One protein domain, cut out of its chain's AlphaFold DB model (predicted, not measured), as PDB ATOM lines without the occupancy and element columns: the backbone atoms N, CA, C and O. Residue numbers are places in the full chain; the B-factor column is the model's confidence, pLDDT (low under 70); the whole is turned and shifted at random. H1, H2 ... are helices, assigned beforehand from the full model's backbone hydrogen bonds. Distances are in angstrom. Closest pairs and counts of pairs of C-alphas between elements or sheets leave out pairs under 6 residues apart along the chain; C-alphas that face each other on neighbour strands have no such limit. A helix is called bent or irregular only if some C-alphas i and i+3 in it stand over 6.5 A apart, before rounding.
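This is residues 95 to 174 of the 216 residues of the protein "Nitrate_red_gam domain-containing protein" of Nocardia nova (UniProt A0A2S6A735). Two long helices, H1 and H4, lie side by side and run opposite ways, and a small head of two short helices, H2 and H3, sits near the first residues of H4, away from H1. A long link, residues 117 to 129, runs from the end of H1 to the head. The printed part has 80 residues with four named helices, H1, H2, H3 and H4 in chain order, and no named strand; the class is all helix. It is only just loose, close to compact, with a radius of gyration of the C-alphas of 14.0 A, and flat, spanning 38 by 34 by 16 A.

H1, residues 95 to 116, touches H4, residues 152 to 170, at a shallow tilt of 28 degrees, opposite ways; their closest C-alphas, of Thr 109 and His 157, are 5.6 A apart. H2, residues 130 to 138, touches H3, residues 144 to 148, with the closest C-alphas, of Trp 133 and Val 144, 6.3 A apart. H2 is close to H4 but not clearly touching it: the closest C-alphas, of Val 130 and Tyr 154, are 7.4 A apart. H1 is apart from H2 and H3. O i to N i+4 pairs are within hydrogen-bond range in 16 of 18 for H1, 4 of 5 for H2, 13 of 15 for H4 and 0 of 1 for H3, where 2 of 2 O i to N i+3 pairs are.

H1 begins at C-alpha 95 (-11.507, -16.000, 26.335) and is 31.3 A long. H2 measures 13.4 A and H3 7.0 A. H4 measures 28.0 A, ends at C-alpha 170 (-12.756, -23.107, 26.421), and is irregular: C-alphas 166 and 169 are 7.1 A apart.

The two C-alphas farthest apart, of Glu 122 and Phe 170, are 40.3 A apart. The printed part has no cut. The link from H1 to H2 is long; those from H2 to H3 and H3 to H4 are tight. Residues 116 to 123 have pLDDT under 70.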
ATOM      1  N   ILE A  95     -10.301 -15.194  26.110       87.31
ATOM      2  CA  ILE A  95     -11.507 -16.000  26.335       87.31
ATOM      3  C   ILE A  95     -11.982 -15.935  27.794       87.31
ATOM      4  O   ILE A  95     -13.186 -15.955  28.045       87.31
ATOM      5  N   ASP A  96     -11.065 -15.754  28.751       88.19
ATOM      6  CA  ASP A  96     -11.416 -15.563  30.161       88.19
ATOM      7  C   ASP A  96     -12.153 -14.232  30.379       88.19
ATOM      8  O   ASP A  96     -13.109 -14.181  31.151       88.19
ATOM      9  N   TYR A  97     -11.779 -13.164  29.663       89.88
ATOM     10  CA  TYR A  97     -12.513 -11.893  29.721       89.88
ATOM     11  C   TYR A  97     -13.916 -12.014  29.127       89.88
ATOM     12  O   TYR A  97     -14.864 -11.497  29.715       89.88
ATOM     13  N   VAL A  98     -14.067 -12.719  28.001       91.69
ATOM     14  CA  VAL A  98     -15.388 -12.992  27.406       91.69
ATOM     15  C   VAL A  98     -16.263 -13.758  28.394       91.69
ATOM     16  O   VAL A  98     -17.401 -13.361  28.637       91.69
ATOM     17  N   ALA A  99     -15.720 -14.808  29.015       91.06
ATOM     18  CA  ALA A  99     -16.425 -15.584  30.026       91.06
ATOM     19  C   ALA A  99     -16.841 -14.721  31.230       91.06
ATOM     20  O   ALA A  99     -17.985 -14.806  31.671       91.06
ATOM     21  N   LEU A 100     -15.957 -13.850  31.730       91.69
ATOM     22  CA  LEU A 100     -16.258 -12.941  32.841       91.69
ATOM     23  C   LEU A 100     -17.338 -11.911  32.489       91.69
ATOM     24  O   LEU A 100     -18.230 -11.668  33.299       91.69
ATOM     25  N   VAL A 101     -17.291 -11.323  31.291       93.06
ATOM     26  CA  VAL A 101     -18.311 -10.371  30.824       93.06
ATOM     27  C   VAL A 101     -19.662 -11.065  30.659       93.06
ATOM     28  O   VAL A 101     -20.672 -10.549  31.133       93.06
ATOM     29  N   LEU A 102     -19.693 -12.252  30.049       92.50
ATOM     30  CA  LEU A 102     -20.918 -13.047  29.920       92.50
ATOM     31  C   LEU A 102     -21.488 -13.427  31.289       92.50
ATOM     32  O   LEU A 102     -22.688 -13.278  31.517       92.50
ATOM     33  N   LEU A 103     -20.633 -13.860  32.216       93.38
ATOM     34  CA  LEU A 103     -21.029 -14.182  33.584       93.38
ATOM     35  C   LEU A 103     -21.635 -12.962  34.285       93.38
ATOM     36  O   LEU A 103     -22.693 -13.072  34.901       93.38
ATOM     37  N   LEU A 104     -21.011 -11.791  34.147       94.00
ATOM     38  CA  LEU A 104     -21.526 -10.540  34.701       94.00
ATOM     39  C   LEU A 104     -22.909 -10.196  34.129       94.00
ATOM     40  O   LEU A 104     -23.813  -9.854  34.891       94.00
ATOM     41  N   ILE A 105     -23.100 -10.331  32.813       93.06
ATOM     42  CA  ILE A 105     -24.398 -10.111  32.156       93.06
ATOM     43  C   ILE A 105     -25.456 -11.053  32.734       93.06
ATOM     44  O   ILE A 105     -26.547 -10.600  33.084       93.06
ATOM     45  N   VAL A 106     -25.152 -12.346  32.873       93.00
ATOM     46  CA  VAL A 106     -26.085 -13.341  33.428       93.00
ATOM     47  C   VAL A 106     -26.453 -13.014  34.875       93.00
ATOM     48  O   VAL A 106     -27.633 -13.060  35.221       93.00
ATOM     49  N   VAL A 107     -25.486 -12.616  35.706       93.25
ATOM     50  CA  VAL A 107     -25.742 -12.222  37.100       93.25
ATOM     51  C   VAL A 107     -26.642 -10.988  37.165       93.25
ATOM     52  O   VAL A 107     -27.671 -11.020  37.839       93.25
ATOM     53  N   ILE A 108     -26.314  -9.921  36.430       92.44
ATOM     54  CA  ILE A 108     -27.110  -8.686  36.428       92.44
ATOM     55  C   ILE A 108     -28.530  -8.966  35.929       92.44
ATOM     56  O   ILE A 108     -29.500  -8.571  36.569       92.44
ATOM     57  N   THR A 109     -28.665  -9.683  34.814       88.94
ATOM     58  CA  THR A 109     -29.972 -10.008  34.220       88.94
ATOM     59  C   THR A 109     -30.763 -11.056  35.000       88.94
ATOM     60  O   THR A 109     -31.965 -11.146  34.787       88.94
ATOM     61  N   GLY A 110     -30.146 -11.828  35.898       86.12
ATOM     62  CA  GLY A 110     -30.847 -12.734  36.817       86.12
ATOM     63  C   GLY A 110     -31.318 -12.035  38.097       86.12
ATOM     64  O   GLY A 110     -32.425 -12.275  38.586       86.12
ATOM     65  N   VAL A 111     -30.510 -11.110  38.618       86.31
ATOM     66  CA  VAL A 111     -30.849 -10.328  39.816       86.31
ATOM     67  C   VAL A 111     -31.862  -9.227  39.492       86.31
ATOM     68  O   VAL A 111     -32.787  -9.000  40.270       86.31
ATOM     69  N   ALA A 112     -31.743  -8.574  38.335       82.19
ATOM     70  CA  ALA A 112     -32.613  -7.465  37.953       82.19
ATOM     71  C   ALA A 112     -34.112  -7.835  37.947       82.19
ATOM     72  O   ALA A 112     -34.872  -7.125  38.597       82.19
ATOM     73  N   PRO A 113     -34.587  -8.938  37.338       75.06
ATOM     74  CA  PRO A 113     -35.989  -9.338  37.441       75.06
ATOM     75  C   PRO A 113     -36.419  -9.575  38.890       75.06
ATOM     76  O   PRO A 113     -37.489  -9.139  39.296       75.06
ATOM     77  N   THR A 114     -35.562 -10.177  39.713       74.62
ATOM     78  CA  THR A 114     -35.870 -10.407  41.131       74.62
ATOM     79  C   THR A 114     -36.114  -9.094  41.883       74.62
ATOM     80  O   THR A 114     -37.015  -9.023  42.711       74.62
ATOM     81  N   ILE A 115     -35.365  -8.035  41.573       70.19
ATOM     82  CA  ILE A 115     -35.531  -6.722  42.213       70.19
ATOM     83  C   ILE A 115     -36.673  -5.920  41.567       70.19
ATOM     84  O   ILE A 115     -37.521  -5.372  42.260       70.19
ATOM     85  N   PHE A 116     -36.728  -5.843  40.241       64.56
ATOM     86  CA  PHE A 116     -37.650  -4.946  39.537       64.56
ATOM     87  C   PHE A 116     -39.036  -5.553  39.300       64.56
ATOM     88  O   PHE A 116     -40.024  -4.830  39.303       64.56
ATOM     89  N   VAL A 117     -39.133  -6.868  39.105       66.19
ATOM     90  CA  VAL A 117     -40.400  -7.549  38.800       66.19
ATOM     91  C   VAL A 117     -41.077  -8.064  40.065       66.19
ATOM     92  O   VAL A 117     -42.287  -7.909  40.184       66.19
ATOM     93  N   ASN A 118     -40.323  -8.648  41.004       63.34
ATOM     94  CA  ASN A 118     -40.916  -9.193  42.234       63.34
ATOM     95  C   ASN A 118     -41.051  -8.156  43.355       63.34
ATOM     96  O   ASN A 118     -41.918  -8.315  44.206       63.34
ATOM     97  N   LEU A 119     -40.189  -7.131  43.392       59.44
ATOM     98  CA  LEU A 119     -40.180  -6.136  44.473       59.44
ATOM     99  C   LEU A 119     -40.897  -4.825  44.105       59.44
ATOM    100  O   LEU A 119     -41.389  -4.147  45.001       59.44
ATOM    101  N   ILE A 120     -40.931  -4.449  42.819       57.66
ATOM    102  CA  ILE A 120     -41.427  -3.135  42.352       57.66
ATOM    103  C   ILE A 120     -42.608  -3.262  41.366       57.66
ATOM    104  O   ILE A 120     -43.390  -2.324  41.230       57.66
ATOM    105  N   GLY A 121     -42.759  -4.397  40.676       60.84
ATOM    106  CA  GLY A 121     -43.795  -4.613  39.657       60.84
ATOM    107  C   GLY A 121     -44.954  -5.507  40.112       60.84
ATOM    108  O   GLY A 121     -44.933  -6.067  41.203       60.84
ATOM    109  N   GLU A 122     -45.942  -5.701  39.231       62.31
ATOM    110  CA  GLU A 122     -47.128  -6.546  39.486       62.31
ATOM    111  C   GLU A 122     -46.862  -8.067  39.439       62.31
ATOM    112  O   GLU A 122     -47.796  -8.863  39.456       62.31
ATOM    113  N   GLY A 123     -45.597  -8.499  39.403       61.81
ATOM    114  CA  GLY A 123     -45.230  -9.909  39.289       61.81
ATOM    115  C   GLY A 123     -45.465 -10.464  37.878       61.81
ATOM    116  O   GLY A 123     -46.581 -10.727  37.450       61.81
ATOM    117  N   TYR A 124     -44.385 -10.687  37.132       70.69
ATOM    118  CA  TYR A 124     -44.452 -11.389  35.851       70.69
ATOM    119  C   TYR A 124     -44.366 -12.900  36.083       70.69
ATOM    120  O   TYR A 124     -43.353 -13.388  36.595       70.69
ATOM    121  N   ASP A 125     -45.388 -13.651  35.666       74.50
ATOM    122  CA  ASP A 125     -45.371 -15.110  35.777       74.50
ATOM    123  C   ASP A 125     -44.500 -15.753  34.684       74.50
ATOM    124  O   ASP A 125     -44.972 -16.219  33.641       74.50
ATOM    125  N   TYR A 126     -43.193 -15.807  34.950       71.81
ATOM    126  CA  TYR A 126     -42.180 -16.433  34.095       71.81
ATOM    127  C   TYR A 126     -42.429 -17.930  33.828       71.81
ATOM    128  O   TYR A 126     -41.817 -18.505  32.919       71.81
ATOM    129  N   ARG A 127     -43.324 -18.582  34.586       76.44
ATOM    130  CA  ARG A 127     -43.685 -19.991  34.377       76.44
ATOM    131  C   ARG A 127     -44.488 -20.198  33.099       76.44
ATOM    132  O   ARG A 127     -44.380 -21.257  32.486       76.44
ATOM    133  N   THR A 128     -45.255 -19.190  32.694       80.00
ATOM    134  CA  THR A 128     -46.121 -19.237  31.505       80.00
ATOM    135  C   THR A 128     -45.374 -18.979  30.196       80.00
ATOM    136  O   THR A 128     -45.941 -19.128  29.120       80.00
ATOM    137  N   THR A 129     -44.089 -18.628  30.262       83.00
ATOM    138  CA  THR A 129     -43.284 -18.323  29.074       83.00
ATOM    139  C   THR A 129     -41.952 -19.057  29.105       83.00
ATOM    140  O   THR A 129     -41.793 -20.100  28.473       83.00
ATOM    141  N   VAL A 130     -41.002 -18.575  29.905       82.62
ATOM    142  CA  VAL A 130     -39.625 -19.080  29.942       82.62
ATOM    143  C   VAL A 130     -39.588 -20.544  30.374       82.62
ATOM    144  O   VAL A 130     -38.850 -21.333  29.786       82.62
ATOM    145  N   ALA A 131     -40.405 -20.937  31.358       82.12
ATOM    146  CA  ALA A 131     -40.441 -22.330  31.804       82.12
ATOM    147  C   ALA A 131     -41.080 -23.275  30.769       82.12
ATOM    148  O   ALA A 131     -40.620 -24.410  30.649       82.12
ATOM    149  N   LEU A 132     -42.089 -22.818  30.008       85.62
ATOM    150  CA  LEU A 132     -42.692 -23.561  28.888       85.62
ATOM    151  C   LEU A 132     -41.682 -23.822  27.772       85.62
ATOM    152  O   LEU A 132     -41.512 -24.962  27.337       85.62
ATOM    153  N   TRP A 133     -40.955 -22.785  27.369       86.75
ATOM    154  CA  TRP A 133     -39.887 -22.928  26.391       86.75
ATOM    155  C   TRP A 133     -38.764 -23.845  26.897       86.75
ATOM    156  O   TRP A 133     -38.363 -24.771  26.193       86.75
ATOM    157  N   PHE A 134     -38.293 -23.644  28.135       84.75
ATOM    158  CA  PHE A 134     -37.159 -24.390  28.688       84.75
ATOM    159  C   PHE A 134     -37.452 -25.889  28.823       84.75
ATOM    160  O   PHE A 134     -36.626 -26.712  28.432       84.75
ATOM    161  N   ARG A 135     -38.643 -26.270  29.310       85.56
ATOM    162  CA  ARG A 135     -39.037 -27.691  29.371       85.56
ATOM    163  C   ARG A 135     -39.177 -28.313  27.980       85.56
ATOM    164  O   ARG A 135     -38.826 -29.476  27.798       85.56
ATOM    165  N   GLY A 136     -39.647 -27.535  27.002       84.19
ATOM    166  CA  GLY A 136     -39.793 -27.968  25.611       84.19
ATOM    167  C   GLY A 136     -38.468 -28.355  24.952       84.19
ATOM    168  O   GLY A 136     -38.449 -29.257  24.117       84.19
ATOM    169  N   LEU A 137     -37.347 -27.760  25.378       86.44
ATOM    170  CA  LEU A 137     -36.012 -28.115  24.881       86.44
ATOM    171  C   LEU A 137     -35.633 -29.566  25.207       86.44
ATOM    172  O   LEU A 137     -35.110 -30.262  24.343       86.44
ATOM    173  N   PHE A 138     -35.945 -30.049  26.413       84.81
ATOM    174  CA  PHE A 138     -35.691 -31.446  26.795       84.81
ATOM    175  C   PHE A 138     -36.692 -32.422  26.168       84.81
ATOM    176  O   PHE A 138     -36.371 -33.592  25.976       84.81
ATOM    177  N   GLY A 139     -37.891 -31.942  25.827       85.38
ATOM    178  CA  GLY A 139     -38.916 -32.713  25.121       85.38
ATOM    179  C   GLY A 139     -38.788 -32.705  23.594       85.38
ATOM    180  O   GLY A 139     -39.632 -33.294  22.926       85.38
ATOM    181  N   GLY A 140     -37.791 -32.014  23.025       83.75
ATOM    182  CA  GLY A 140     -37.606 -31.885  21.572       83.75
ATOM    183  C   GLY A 140     -38.661 -31.032  20.850       83.75
ATOM    184  O   GLY A 140     -38.638 -30.951  19.626       83.75
ATOM    185  N   ASN A 141     -39.567 -30.378  21.581       84.50
ATOM    186  CA  ASN A 141     -40.587 -29.482  21.039       84.50
ATOM    187  C   ASN A 141     -40.549 -28.141  21.791       84.50
ATOM    188  O   ASN A 141     -41.315 -27.927  22.737       84.50
ATOM    189  N   PRO A 142     -39.605 -27.251  21.439       82.56
ATOM    190  CA  PRO A 142     -39.519 -25.937  22.049       82.56
ATOM    191  C   PRO A 142     -40.650 -25.039  21.543       82.56
ATOM    192  O   PRO A 142     -40.721 -24.700  20.363       82.56
ATOM    193  N   GLU A 143     -41.508 -24.583  22.450       82.25
ATOM    194  CA  GLU A 143     -42.584 -23.646  22.133       82.25
ATOM    195  C   GLU A 143     -42.026 -22.218  21.989       82.25
ATOM    196  O   GLU A 143     -42.078 -21.406  22.913       82.25
ATOM    197  N   VAL A 144     -41.424 -21.906  20.833       82.88
ATOM    198  CA  VAL A 144     -40.736 -20.621  20.570       82.88
ATOM    199  C   VAL A 144     -41.685 -19.416  20.664       82.88
ATOM    200  O   VAL A 144     -41.268 -18.332  21.076       82.88
ATOM    201  N   SER A 145     -42.970 -19.601  20.348       82.38
ATOM    202  CA  SER A 145     -44.020 -18.578  20.477       82.38
ATOM    203  C   SER A 145     -44.138 -18.037  21.906       82.38
ATOM    204  O   SER A 145     -44.286 -16.828  22.089       82.38
ATOM    205  N   SER A 146     -43.975 -18.895  22.919       80.62
ATOM    206  CA  SER A 146     -44.011 -18.498  24.335       80.62
ATOM    207  C   SER A 146     -42.903 -17.495  24.697       80.62
ATOM    208  O   SER A 146     -43.082 -16.628  25.554       80.62
ATOM    209  N   MET A 147     -41.779 -17.531  23.975       80.25
ATOM    210  CA  MET A 147     -40.634 -16.645  24.177       80.25
ATOM    211  C   MET A 147     -40.846 -15.248  23.573       80.25
ATOM    212  O   MET A 147     -40.307 -14.261  24.078       80.25
ATOM    213  N   VAL A 148     -41.660 -15.140  22.516       81.88
ATOM    214  CA  VAL A 148     -42.007 -13.865  21.856       81.88
ATOM    215  C   VAL A 148     -42.912 -13.002  22.739       81.88
ATOM    216  O   VAL A 148     -42.883 -11.776  22.621       81.88
ATOM    217  N   GLY A 149     -43.656 -13.608  23.667       75.62
ATOM    218  CA  GLY A 149     -44.425 -12.896  24.692       75.62
ATOM    219  C   GLY A 149     -43.608 -12.480  25.924       75.62
ATOM    220  O   GLY A 149     -44.095 -11.715  26.751       75.62
ATOM    221  N   ALA A 150     -42.366 -12.958  26.072       80.62
ATOM    222  CA  ALA A 150     -41.578 -12.721  27.282       80.62
ATOM    223  C   ALA A 150     -40.895 -11.342  27.296       80.62
ATOM    224  O   ALA A 150     -40.401 -10.915  26.256       80.62
ATOM    225  N   PRO A 151     -40.774 -10.645  28.439       83.44
ATOM    226  CA  PRO A 151     -40.002  -9.410  28.529       83.44
ATOM    227  C   PRO A 151     -38.555  -9.600  28.059       83.44
ATOM    228  O   PRO A 151     -37.944 -10.650  28.278       83.44
ATOM    229  N   LEU A 152     -37.993  -8.562  27.435       85.50
ATOM    230  CA  LEU A 152     -36.678  -8.617  26.787       85.50
ATOM    231  C   LEU A 152     -35.566  -9.107  27.729       85.50
ATOM    232  O   LEU A 152     -34.690  -9.857  27.305       85.50
ATOM    233  N   ILE A 153     -35.633  -8.746  29.013       86.19
ATOM    234  CA  ILE A 153     -34.624  -9.127  30.006       86.19
ATOM    235  C   ILE A 153     -34.480 -10.648  30.160       86.19
ATOM    236  O   ILE A 153     -33.359 -11.150  30.218       86.19
ATOM    237  N   TYR A 154     -35.590 -11.393  30.118       83.94
ATOM    238  CA  TYR A 154     -35.571 -12.855  30.199       83.94
ATOM    239  C   TYR A 154     -34.979 -13.488  28.932       83.94
ATOM    240  O   TYR A 154     -34.263 -14.485  29.016       83.94
ATOM    241  N   ARG A 155     -35.215 -12.883  27.760       87.75
ATOM    242  CA  ARG A 155     -34.636 -13.338  26.482       87.75
ATOM    243  C   ARG A 155     -33.126 -13.112  26.434       87.75
ATOM    244  O   ARG A 155     -32.394 -13.989  25.969       87.75
ATOM    245  N   ILE A 156     -32.662 -11.965  26.938       91.12
ATOM    246  CA  ILE A 156     -31.230 -11.654  27.057       91.12
ATOM    247  C   ILE A 156     -30.570 -12.634  28.028       91.12
ATOM    248  O   ILE A 156     -29.547 -13.219  27.680       91.12
ATOM    249  N   HIS A 157     -31.172 -12.873  29.197       91.56
ATOM    250  CA  HIS A 157     -30.651 -13.824  30.180       91.56
ATOM    251  C   HIS A 157     -30.529 -15.242  29.603       91.56
ATOM    252  O   HIS A 157     -29.465 -15.853  29.693       91.56
ATOM    253  N   ALA A 158     -31.583 -15.747  28.950       89.81
ATOM    254  CA  ALA A 158     -31.577 -17.076  28.338       89.81
ATOM    255  C   ALA A 158     -30.509 -17.201  27.238       89.81
ATOM    256  O   ALA A 158     -29.755 -18.174  27.213       89.81
ATOM    257  N   THR A 159     -30.394 -16.202  26.360       91.75
ATOM    258  CA  THR A 159     -29.367 -16.185  25.303       91.75
ATOM    259  C   THR A 159     -27.954 -16.123  25.887       91.75
ATOM    260  O   THR A 159     -27.070 -16.851  25.440       91.75
ATOM    261  N   ALA A 160     -27.737 -15.298  26.916       92.88
ATOM    262  CA  ALA A 160     -26.449 -15.189  27.595       92.88
ATOM    263  C   ALA A 160     -26.069 -16.494  28.316       92.88
ATOM    264  O   ALA A 160     -24.909 -16.898  28.267       92.88
ATOM    265  N   ALA A 161     -27.036 -17.198  28.913       91.69
ATOM    266  CA  ALA A 161     -26.809 -18.509  29.514       91.69
ATOM    267  C   ALA A 161     -26.334 -19.537  28.471       91.69
ATOM    268  O   ALA A 161     -25.340 -20.225  28.700       91.69
ATOM    269  N   TRP A 162     -26.975 -19.600  27.297       92.12
ATOM    270  CA  TRP A 162     -26.523 -20.461  26.195       92.12
ATOM    271  C   TRP A 162     -25.137 -20.075  25.665       92.12
ATOM    272  O   TRP A 162     -24.322 -20.953  25.385       92.12
ATOM    273  N   ALA A 163     -24.826 -18.780  25.589       94.19
ATOM    274  CA  ALA A 163     -23.489 -18.319  25.221       94.19
ATOM    275  C   ALA A 163     -22.421 -18.783  26.228       94.19
ATOM    276  O   ALA A 163     -21.345 -19.217  25.816       94.19
ATOM    277  N   ILE A 164     -22.723 -18.764  27.536       93.56
ATOM    278  CA  ILE A 164     -21.826 -19.324  28.557       93.56
ATOM    279  C   ILE A 164     -21.613 -20.815  28.321       93.56
ATOM    280  O   ILE A 164     -20.466 -21.236  28.340       93.56
ATOM    281  N   TRP A 165     -22.658 -21.604  28.046       91.56
ATOM    282  CA  TRP A 165     -22.503 -23.039  27.762       91.56
ATOM    283  C   TRP A 165     -21.537 -23.322  26.604       91.56
ATOM    284  O   TRP A 165     -20.750 -24.263  26.684       91.56
ATOM    285  N   ILE A 166     -21.546 -22.486  25.561       93.00
ATOM    286  CA  ILE A 166     -20.622 -22.596  24.421       93.00
ATOM    287  C   ILE A 166     -19.190 -22.214  24.821       93.00
ATOM    288  O   ILE A 166     -18.240 -22.886  24.427       93.00
ATOM    289  N   VAL A 167     -19.019 -21.142  25.600       92.12
ATOM    290  CA  VAL A 167     -17.700 -20.636  26.029       92.12
ATOM    291  C   VAL A 167     -17.096 -21.466  27.171       92.12
ATOM    292  O   VAL A 167     -15.876 -21.503  27.339       92.12
ATOM    293  N   TRP A 168     -17.927 -22.161  27.948       92.56
ATOM    294  CA  TRP A 168     -17.550 -22.896  29.153       92.56
ATOM    295  C   TRP A 168     -16.347 -23.834  28.948       92.56
ATOM    296  O   TRP A 168     -15.358 -23.630  29.660       92.56
ATOM    297  N   PRO A 169     -16.330 -24.784  27.986       90.62
ATOM    298  CA  PRO A 169     -15.212 -25.725  27.848       90.62
ATOM    299  C   PRO A 169     -13.889 -25.065  27.430       90.62
ATOM    300  O   PRO A 169     -12.831 -25.666  27.594       90.62
ATOM    301  N   PHE A 170     -13.930 -23.835  26.910       89.31
ATOM    302  CA  PHE A 170     -12.756 -23.107  26.421       89.31
ATOM    303  C   PHE A 170     -12.200 -22.094  27.427       89.31
ATOM    304  O   PHE A 170     -11.200 -21.438  27.147       89.31
ATOM    305  N   SER A 171     -12.844 -21.937  28.582       90.19
ATOM    306  CA  SER A 171     -12.484 -20.936  29.587       90.19
ATOM    307  C   SER A 171     -12.084 -21.580  30.909       90.19
ATOM    308  O   SER A 171     -12.307 -22.770  31.153       90.19
ATOM    309  N   ARG A 172     -11.559 -20.767  31.835       88.88
ATOM    310  CA  ARG A 172     -11.288 -21.207  33.215       88.88
ATOM    311  C   ARG A 172     -12.520 -21.750  33.952       88.88
ATOM    312  O   ARG A 172     -12.330 -22.465  34.936       88.88
ATOM    313  N   LEU A 173     -13.746 -21.496  33.475       87.62
ATOM    314  CA  LEU A 173     -14.989 -22.018  34.065       87.62
ATOM    315  C   LEU A 173     -15.047 -23.552  34.102       87.62
ATOM    316  O   LEU A 173     -15.752 -24.108  34.943       87.62
ATOM    317  N   VAL A 174     -14.284 -24.256  33.255       89.94
ATOM    318  CA  VAL A 174     -14.180 -25.728  33.302       89.94
ATOM    319  C   VAL A 174     -13.749 -26.241  34.684       89.94
ATOM    320  O   VAL A 174     -14.166 -27.315  35.113       89.94
TER     321      VAL A 174